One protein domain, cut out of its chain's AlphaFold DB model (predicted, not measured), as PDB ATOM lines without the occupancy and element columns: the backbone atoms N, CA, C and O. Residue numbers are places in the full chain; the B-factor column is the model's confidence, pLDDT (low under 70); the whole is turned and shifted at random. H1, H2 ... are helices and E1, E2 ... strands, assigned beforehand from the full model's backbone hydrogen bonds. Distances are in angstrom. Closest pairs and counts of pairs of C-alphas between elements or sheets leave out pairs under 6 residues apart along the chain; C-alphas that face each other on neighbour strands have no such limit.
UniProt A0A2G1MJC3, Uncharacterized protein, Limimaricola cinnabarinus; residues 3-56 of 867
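What this domain is: This is residues 3 to 56 of the 867 residues of an uncharacterized protein of Limimaricola cinnabarinus (UniProt A0A2G1MJC3). The model is a loose rod made of a two-strand hairpin at one end, E1 and E2, and one helix, H1, at the other, with a second, smaller hairpin, E3 and E4, in the middle. The long loop of that second hairpin, residues 40 to 51, reaches back toward the end where E1 and E2 lie. The printed part has 54 residues, with one named helix and four named strands in the order E1, E2, H1, E3, E4; the class is mixed, helices and strands. The strands form two separate sheets of two, E1 - E2 and E3 - E4, each antiparallel. The whole is loose, with a radius of gyration of the C-alphas of 13.1 A, and the C-alphas span 42 by 17 by 17 A.

Where its parts are: Find C-alpha 3 at (-49.229, -42.846, -32.522), where E1 begins; it covers residues 3 to 7 and is 13.4 A long. E2 covers residues 10 to 15, the longest strand by residues, and measures 16.0 A. H1 runs from residue 18, with its C-alpha at (-39.797, -51.322, -30.198), to residue 30, over 18.3 A. Further on, look for E3 at residues 37 to 39, 6.6 A long, and E4 at residues 52 to 55, 8.9 A long, ending at C-alpha 55 at (-52.568, -54.272, -27.569).

How they stand to each other: Begin with E1 and E2, an antiparallel hairpin whose directions stand at 165 degrees. Look at N 5 and O 12, 3.0 A apart, and N 12 and O 5, 2.9 A apart, both within hydrogen-bond range. From Asp 3 of E1 go to Trp 52 of E4: their C-alphas, the closest of the two strands, are 6.1 A apart. E2 and E4 are only just apart, with 8.4 A between their closest C-alphas. E4 and E3 form the other antiparallel hairpin, at 173 degrees; there N 38 and O 54 are 2.8 A apart, within hydrogen-bond range. Between H1 and E3 the closest C-alphas are those of Leu 21 and Phe 38, 7.4 A apart. H1 is apart from E1 and from E4. Within H1, every O i to N i+4 pair is within hydrogen-bond range.

The domain as a whole: The two C-alphas farthest apart are those of Gly 9 and Ala 32, 42.9 A. The printed part has no cut. The links E1 to E2 and E2 to H1 are tight, H1 to E3 is short, and E3 to E4 is long, with 12 residues. The mean pLDDT of the printed part is 89.6; look at residues 44 to 45 for the two printed residues under 70.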
ATOM      1  N   ASP A   3     -47.851 -43.328 -32.566       89.94
ATOM      2  CA  ASP A   3     -49.229 -42.846 -32.522       89.94
ATOM      3  C   ASP A   3     -49.266 -41.367 -32.956       89.94
ATOM      4  O   ASP A   3     -48.259 -40.657 -32.837       89.94
ATOM      5  N   HIS A   4     -50.382 -40.899 -33.516       90.56
ATOM      6  CA  HIS A   4     -50.494 -39.546 -34.068       90.56
ATOM      7  C   HIS A   4     -51.927 -38.998 -34.078       90.56
ATOM      8  O   HIS A   4     -52.861 -39.681 -34.490       90.56
ATOM      9  N   LEU A   5     -52.081 -37.720 -33.713       89.81
ATOM     10  CA  LEU A   5     -53.354 -36.998 -33.787       89.81
ATOM     11  C   LEU A   5     -53.177 -35.602 -34.401       89.81
ATOM     12  O   LEU A   5     -52.363 -34.796 -33.943       89.81
ATOM     13  N   ALA A   6     -53.986 -35.288 -35.414       88.31
ATOM     14  CA  ALA A   6     -54.108 -33.937 -35.955       88.31
ATOM     15  C   ALA A   6     -55.164 -33.146 -35.164       88.31
ATOM     16  O   ALA A   6     -56.338 -33.519 -35.145       88.31
ATOM     17  N   ARG A   7     -54.756 -32.052 -34.514       84.88
ATOM     18  CA  ARG A   7     -55.631 -31.189 -33.704       84.88
ATOM     19  C   ARG A   7     -55.145 -29.741 -33.761       84.88
ATOM     20  O   ARG A   7     -53.941 -29.505 -33.804       84.88
ATOM     21  N   ASP A   8     -56.064 -28.779 -33.802       82.19
ATOM     22  CA  ASP A   8     -55.766 -27.333 -33.758       82.19
ATOM     23  C   ASP A   8     -54.717 -26.871 -34.799       82.19
ATOM     24  O   ASP A   8     -53.862 -26.022 -34.547       82.19
ATOM     25  N   GLY A   9     -54.765 -27.474 -35.996       87.62
ATOM     26  CA  GLY A   9     -53.837 -27.204 -37.103       87.62
ATOM     27  C   GLY A   9     -52.437 -27.815 -36.947       87.62
ATOM     28  O   GLY A   9     -51.552 -27.497 -37.739       87.62
ATOM     29  N   ARG A  10     -52.215 -28.680 -35.948       86.06
ATOM     30  CA  ARG A  10     -50.926 -29.322 -35.650       86.06
ATOM     31  C   ARG A  10     -51.057 -30.844 -35.604       86.06
ATOM     32  O   ARG A  10     -51.994 -31.381 -35.016       86.06
ATOM     33  N   THR A  11     -50.083 -31.546 -36.178       90.75
ATOM     34  CA  THR A  11     -49.953 -33.002 -36.019       90.75
ATOM     35  C   THR A  11     -49.069 -33.293 -34.816       90.75
ATOM     36  O   THR A  11     -47.877 -32.988 -34.829       90.75
ATOM     37  N   HIS A  12     -49.656 -33.889 -33.788       88.19
ATOM     38  CA  HIS A  12     -48.953 -34.375 -32.608       88.19
ATOM     39  C   HIS A  12     -48.569 -35.832 -32.861       88.19
ATOM     40  O   HIS A  12     -49.369 -36.590 -33.409       88.19
ATOM     41  N   VAL A  13     -47.345 -36.217 -32.505       91.00
ATOM     42  CA  VAL A  13     -46.802 -37.556 -32.769       91.00
ATOM     43  C   VAL A  13     -46.122 -38.065 -31.508       91.00
ATOM     44  O   VAL A  13     -45.193 -37.432 -31.008       91.00
ATOM     45  N   ALA A  14     -46.565 -39.216 -31.012       90.88
ATOM     46  CA  ALA A  14     -45.902 -39.946 -29.944       90.88
ATOM     47  C   ALA A  14     -45.141 -41.126 -30.557       90.88
ATOM     48  O   ALA A  14     -45.685 -41.874 -31.367       90.88
ATOM     49  N   ALA A  15     -43.871 -41.302 -30.196       92.38
ATOM     50  CA  ALA A  15     -43.028 -42.356 -30.751       92.38
ATOM     51  C   ALA A  15     -42.183 -43.015 -29.658       92.38
ATOM     52  O   ALA A  15     -41.574 -42.340 -28.833       92.38
ATOM     53  N   VAL A  16     -42.128 -44.345 -29.691       94.19
ATOM     54  CA  VAL A  16     -41.412 -45.187 -28.721       94.19
ATOM     55  C   VAL A  16     -40.607 -46.255 -29.463       94.19
ATOM     56  O   VAL A  16     -41.054 -46.771 -30.495       94.19
ATOM     57  N   ALA A  17     -39.412 -46.604 -28.982       95.44
ATOM     58  CA  ALA A  17     -38.631 -47.690 -29.575       95.44
ATOM     59  C   ALA A  17     -39.358 -49.036 -29.393       95.44
ATOM     60  O   ALA A  17     -40.050 -49.241 -28.400       95.44
ATOM     61  N   ARG A  18     -39.223 -49.965 -30.352       92.31
ATOM     62  CA  ARG A  18     -39.797 -51.322 -30.198       92.31
ATOM     63  C   ARG A  18     -39.162 -52.051 -29.016       92.31
ATOM     64  O   ARG A  18     -39.882 -52.573 -28.184       92.31
ATOM     65  N   GLU A  19     -37.844 -51.925 -28.894       94.56
ATOM     66  CA  GLU A  19     -37.030 -52.499 -27.821       94.56
ATOM     67  C   GLU A  19     -37.531 -52.089 -26.421       94.56
ATOM     68  O   GLU A  19     -37.508 -52.903 -25.508       94.56
ATOM     69  N   THR A  20     -38.060 -50.869 -26.259       95.38
ATOM     70  CA  THR A  20     -38.662 -50.392 -24.998       95.38
ATOM     71  C   THR A  20     -40.026 -51.026 -24.708       95.38
ATOM     72  O   THR A  20     -40.364 -51.236 -23.547       95.38
ATOM     73  N   LEU A  21     -40.815 -51.352 -25.739       94.94
ATOM     74  CA  LEU A  21     -42.063 -52.105 -25.561       94.94
ATOM     75  C   LEU A  21     -41.771 -53.576 -25.253       94.94
ATOM     76  O   LEU A  21     -42.373 -54.127 -24.338       94.94
ATOM     77  N   ASP A  22     -40.794 -54.174 -25.944       94.94
ATOM     78  CA  ASP A  22     -40.313 -55.533 -25.673       94.94
ATOM     79  C   ASP A  22     -39.772 -55.652 -24.225       94.94
ATOM     80  O   ASP A  22     -40.043 -56.634 -23.530       94.94
ATOM     81  N   GLU A  23     -39.052 -54.630 -23.739       95.69
ATOM     82  CA  GLU A  23     -38.550 -54.528 -22.358       95.69
ATOM     83  C   GLU A  23     -39.685 -54.363 -21.332       95.69
ATOM     84  O   GLU A  23     -39.703 -55.076 -20.327       95.69
ATOM     85  N   ALA A  24     -40.670 -53.495 -21.593       94.50
ATOM     86  CA  ALA A  24     -41.834 -53.313 -20.718       94.50
ATOM     87  C   ALA A  24     -42.723 -54.573 -20.644       94.50
ATOM     88  O   ALA A  24     -43.190 -54.949 -19.567       94.50
ATOM     89  N   GLU A  25     -42.919 -55.261 -21.773       94.56
ATOM     90  CA  GLU A  25     -43.637 -56.537 -21.861       94.56
ATOM     91  C   GLU A  25     -42.903 -57.654 -21.100       94.56
ATOM     92  O   GLU A  25     -43.533 -58.463 -20.410       94.56
ATOM     93  N   GLY A  26     -41.568 -57.675 -21.191       95.62
ATOM     94  CA  GLY A  26     -40.700 -58.554 -20.411       95.62
ATOM     95  C   GLY A  26     -40.831 -58.302 -18.910       95.62
ATOM     96  O   GLY A  26     -41.205 -59.215 -18.173       95.62
ATOM     97  N   PHE A  27     -40.611 -57.058 -18.473       96.38
ATOM     98  CA  PHE A  27     -40.707 -56.639 -17.072       96.38
ATOM     99  C   PHE A  27     -42.065 -56.996 -16.452       96.38
ATOM    100  O   PHE A  27     -42.117 -57.613 -15.387       96.38
ATOM    101  N   ALA A  28     -43.168 -56.685 -17.141       95.12
ATOM    102  CA  ALA A  28     -44.509 -57.014 -16.666       95.12
ATOM    103  C   ALA A  28     -44.673 -58.526 -16.417       95.12
ATOM    104  O   ALA A  28     -45.142 -58.926 -15.352       95.12
ATOM    105  N   ARG A  29     -44.225 -59.378 -17.352       93.50
ATOM    106  CA  ARG A  29     -44.313 -60.841 -17.198       93.50
ATOM    107  C   ARG A  29     -43.356 -61.403 -16.147       93.50
ATOM    108  O   ARG A  29     -43.730 -62.349 -15.456       93.50
ATOM    109  N   GLU A  30     -42.153 -60.846 -15.999       96.75
ATOM    110  CA  GLU A  30     -41.209 -61.239 -14.939       96.75
ATOM    111  C   GLU A  30     -41.770 -60.935 -13.542       96.75
ATOM    112  O   GLU A  30     -41.619 -61.747 -12.627       96.75
ATOM    113  N   HIS A  31     -42.520 -59.838 -13.404       95.88
ATOM    114  CA  HIS A  31     -43.263 -59.476 -12.193       95.88
ATOM    115  C   HIS A  31     -44.668 -60.113 -12.095       95.88
ATOM    116  O   HIS A  31     -45.471 -59.709 -11.255       95.88
ATOM    117  N   ALA A  32     -44.958 -61.135 -12.910       94.12
ATOM    118  CA  ALA A  32     -46.219 -61.889 -12.945       94.12
ATOM    119  C   ALA A  32     -47.493 -61.056 -13.220       94.12
ATOM    120  O   ALA A  32     -48.608 -61.513 -12.958       94.12
ATOM    121  N   LEU A  33     -47.340 -59.864 -13.800       93.81
ATOM    122  CA  LEU A  33     -48.437 -59.067 -14.340       93.81
ATOM    123  C   LEU A  33     -48.848 -59.613 -15.718       93.81
ATOM    124  O   LEU A  33     -48.037 -60.168 -16.461       93.81
ATOM    125  N   GLY A  34     -50.119 -59.431 -16.077       91.06
ATOM    126  CA  GLY A  34     -50.632 -59.711 -17.420       91.06
ATOM    127  C   GLY A  34     -50.733 -58.421 -18.233       91.06
ATOM    128  O   GLY A  34     -51.767 -57.764 -18.137       91.06
ATOM    129  N   PRO A  35     -49.705 -58.021 -19.009       92.31
ATOM    130  CA  PRO A  35     -49.785 -56.813 -19.821       92.31
ATOM    131  C   PRO A  35     -50.791 -57.024 -20.961       92.31
ATOM    132  O   PRO A  35     -50.720 -58.022 -21.681       92.31
ATOM    133  N   VAL A  36     -51.736 -56.090 -21.110       92.44
ATOM    134  CA  VAL A  36     -52.809 -56.158 -22.122       92.44
ATOM    135  C   VAL A  36     -52.585 -55.205 -23.294       92.44
ATOM    136  O   VAL A  36     -52.884 -55.550 -24.435       92.44
ATOM    137  N   ALA A  37     -52.015 -54.029 -23.034       92.31
ATOM    138  CA  ALA A  37     -51.719 -53.010 -24.030       92.31
ATOM    139  C   ALA A  37     -50.576 -52.098 -23.572       92.31
ATOM    140  O   ALA A  37     -50.150 -52.150 -22.415       92.31
ATOM    141  N   PHE A  38     -50.106 -51.263 -24.492       92.94
ATOM    142  CA  PHE A  38     -49.096 -50.243 -24.268       92.94
ATOM    143  C   PHE A  38     -49.717 -48.854 -24.448       92.94
ATOM    144  O   PHE A  38     -50.183 -48.513 -25.536       92.94
ATOM    145  N   ALA A  39     -49.665 -48.042 -23.399       91.69
ATOM    146  CA  ALA A  39     -50.059 -46.637 -23.406       91.69
ATOM    147  C   ALA A  39     -49.046 -45.817 -22.584       91.69
ATOM    148  O   ALA A  39     -48.150 -46.402 -21.962       91.69
ATOM    149  N   ALA A  40     -49.122 -44.487 -22.621       89.12
ATOM    150  CA  ALA A  40     -48.243 -43.625 -21.830       89.12
ATOM    151  C   ALA A  40     -48.885 -42.267 -21.526       89.12
ATOM    152  O   ALA A  40     -49.381 -41.605 -22.432       89.12
ATOM    153  N   THR A  41     -48.771 -41.789 -20.287       86.00
ATOM    154  CA  THR A  41     -49.253 -40.460 -19.887       86.00
ATOM    155  C   THR A  41     -48.520 -39.344 -20.663       86.00
ATOM    156  O   THR A  41     -47.283 -39.318 -20.678       86.00
ATOM    157  N   PRO A  42     -49.230 -38.397 -21.307       81.88
ATOM    158  CA  PRO A  42     -48.609 -37.290 -22.034       81.88
ATOM    159  C   PRO A  42     -48.047 -36.217 -21.085       81.88
ATOM    160  O   PRO A  42     -48.513 -36.040 -19.961       81.88
ATOM    161  N   ALA A  43     -47.094 -35.417 -21.572       77.75
ATOM    162  CA  ALA A  43     -46.780 -34.131 -20.943       77.75
ATOM    163  C   ALA A  43     -47.952 -33.133 -21.136       77.75
ATOM    164  O   ALA A  43     -48.627 -33.227 -22.163       77.75
ATOM    165  N   PRO A  44     -48.172 -32.153 -20.231       69.06
ATOM    166  CA  PRO A  44     -49.330 -31.246 -20.292       69.06
ATOM    167  C   PRO A  44     -49.489 -30.476 -21.613       69.06
ATOM    168  O   PRO A  44     -50.598 -30.355 -22.120       69.06
ATOM    169  N   ASP A  45     -48.378 -30.022 -22.201       67.75
ATOM    170  CA  ASP A  45     -48.330 -29.330 -23.502       67.75
ATOM    171  C   ASP A  45     -47.968 -30.282 -24.669       67.75
ATOM    172  O   ASP A  45     -47.424 -29.860 -25.693       67.75
ATOM    173  N   GLY A  46     -48.165 -31.591 -24.474       75.81
ATOM    174  CA  GLY A  46     -47.646 -32.667 -25.321       75.81
ATOM    175  C   GLY A  46     -48.672 -33.276 -26.280       75.81
ATOM    176  O   GLY A  46     -49.184 -32.618 -27.182       75.81
ATOM    177  N   PHE A  47     -48.908 -34.583 -26.144       83.69
ATOM    178  CA  PHE A  47     -49.849 -35.311 -26.996       83.69
ATOM    179  C   PHE A  47     -51.295 -35.105 -26.492       83.69
ATOM    180  O   PHE A  47     -51.540 -35.266 -25.297       83.69
ATOM    181  N   PRO A  48     -52.258 -34.736 -27.357       79.25
ATOM    182  CA  PRO A  48     -53.616 -34.364 -26.951       79.25
ATOM    183  C   PRO A  48     -54.521 -35.592 -26.736       79.25
ATOM    184  O   PRO A  48     -55.377 -35.898 -27.568       79.25
ATOM    185  N   GLY A  49     -54.329 -36.277 -25.611       82.06
ATOM    186  CA  GLY A  49     -54.958 -37.560 -25.265       82.06
ATOM    187  C   GLY A  49     -53.900 -38.525 -24.730       82.06
ATOM    188  O   GLY A  49     -52.762 -38.109 -24.525       82.06
ATOM    189  N   GLU A  50     -54.226 -39.800 -24.520       87.56
ATOM    190  CA  GLU A  50     -53.199 -40.794 -24.185       87.56
ATOM    191  C   GLU A  50     -52.545 -41.371 -25.453       87.56
ATOM    192  O   GLU A  50     -53.251 -41.971 -26.262       87.56
ATOM    193  N   PRO A  51     -51.218 -41.222 -25.646       90.81
ATOM    194  CA  PRO A  51     -50.441 -42.014 -26.594       90.81
ATOM    195  C   PRO A  51     -50.759 -43.513 -26.542       90.81
ATOM    196  O   PRO A  51     -50.394 -44.203 -25.587       90.81
ATOM    197  N   TRP A  52     -51.386 -44.034 -27.596       90.88
ATOM    198  CA  TRP A  52     -51.805 -45.430 -27.683       90.88
ATOM    199  C   TRP A  52     -50.887 -46.241 -28.599       90.88
ATOM    200  O   TRP A  52     -50.902 -46.121 -29.824       90.88
ATOM    201  N   PHE A  53     -50.102 -47.137 -28.007       92.38
ATOM    202  CA  PHE A  53     -49.170 -48.008 -28.724       92.38
ATOM    203  C   PHE A  53     -49.715 -49.432 -28.952       92.38
ATOM    204  O   PHE A  53     -48.975 -50.298 -29.419       92.38
ATOM    205  N   GLY A  54     -51.012 -49.656 -28.715       89.12
ATOM    206  CA  GLY A  54     -51.739 -50.867 -29.106       89.12
ATOM    207  C   GLY A  54     -51.703 -52.018 -28.096       89.12
ATOM    208  O   GLY A  54     -50.987 -51.989 -27.098       89.12
ATOM    209  N   ALA A  55     -52.503 -53.051 -28.372       91.44
ATOM    210  CA  ALA A  55     -52.568 -54.272 -27.569       91.44
ATOM    211  C   ALA A  55     -51.279 -55.115 -27.667       91.44
ATOM    212  O   ALA A  55     -50.586 -55.107 -28.689       91.44
ATOM    213  N   VAL A  56     -50.989 -55.885 -26.616       90.94
ATOM    214  CA  VAL A  56     -49.833 -56.793 -26.555       90.94
ATOM    215  C   VAL A  56     -49.970 -57.924 -27.592       90.94
ATOM    216  O   VAL A  56     -51.041 -58.535 -27.690       90.94
TER     217      VAL A  56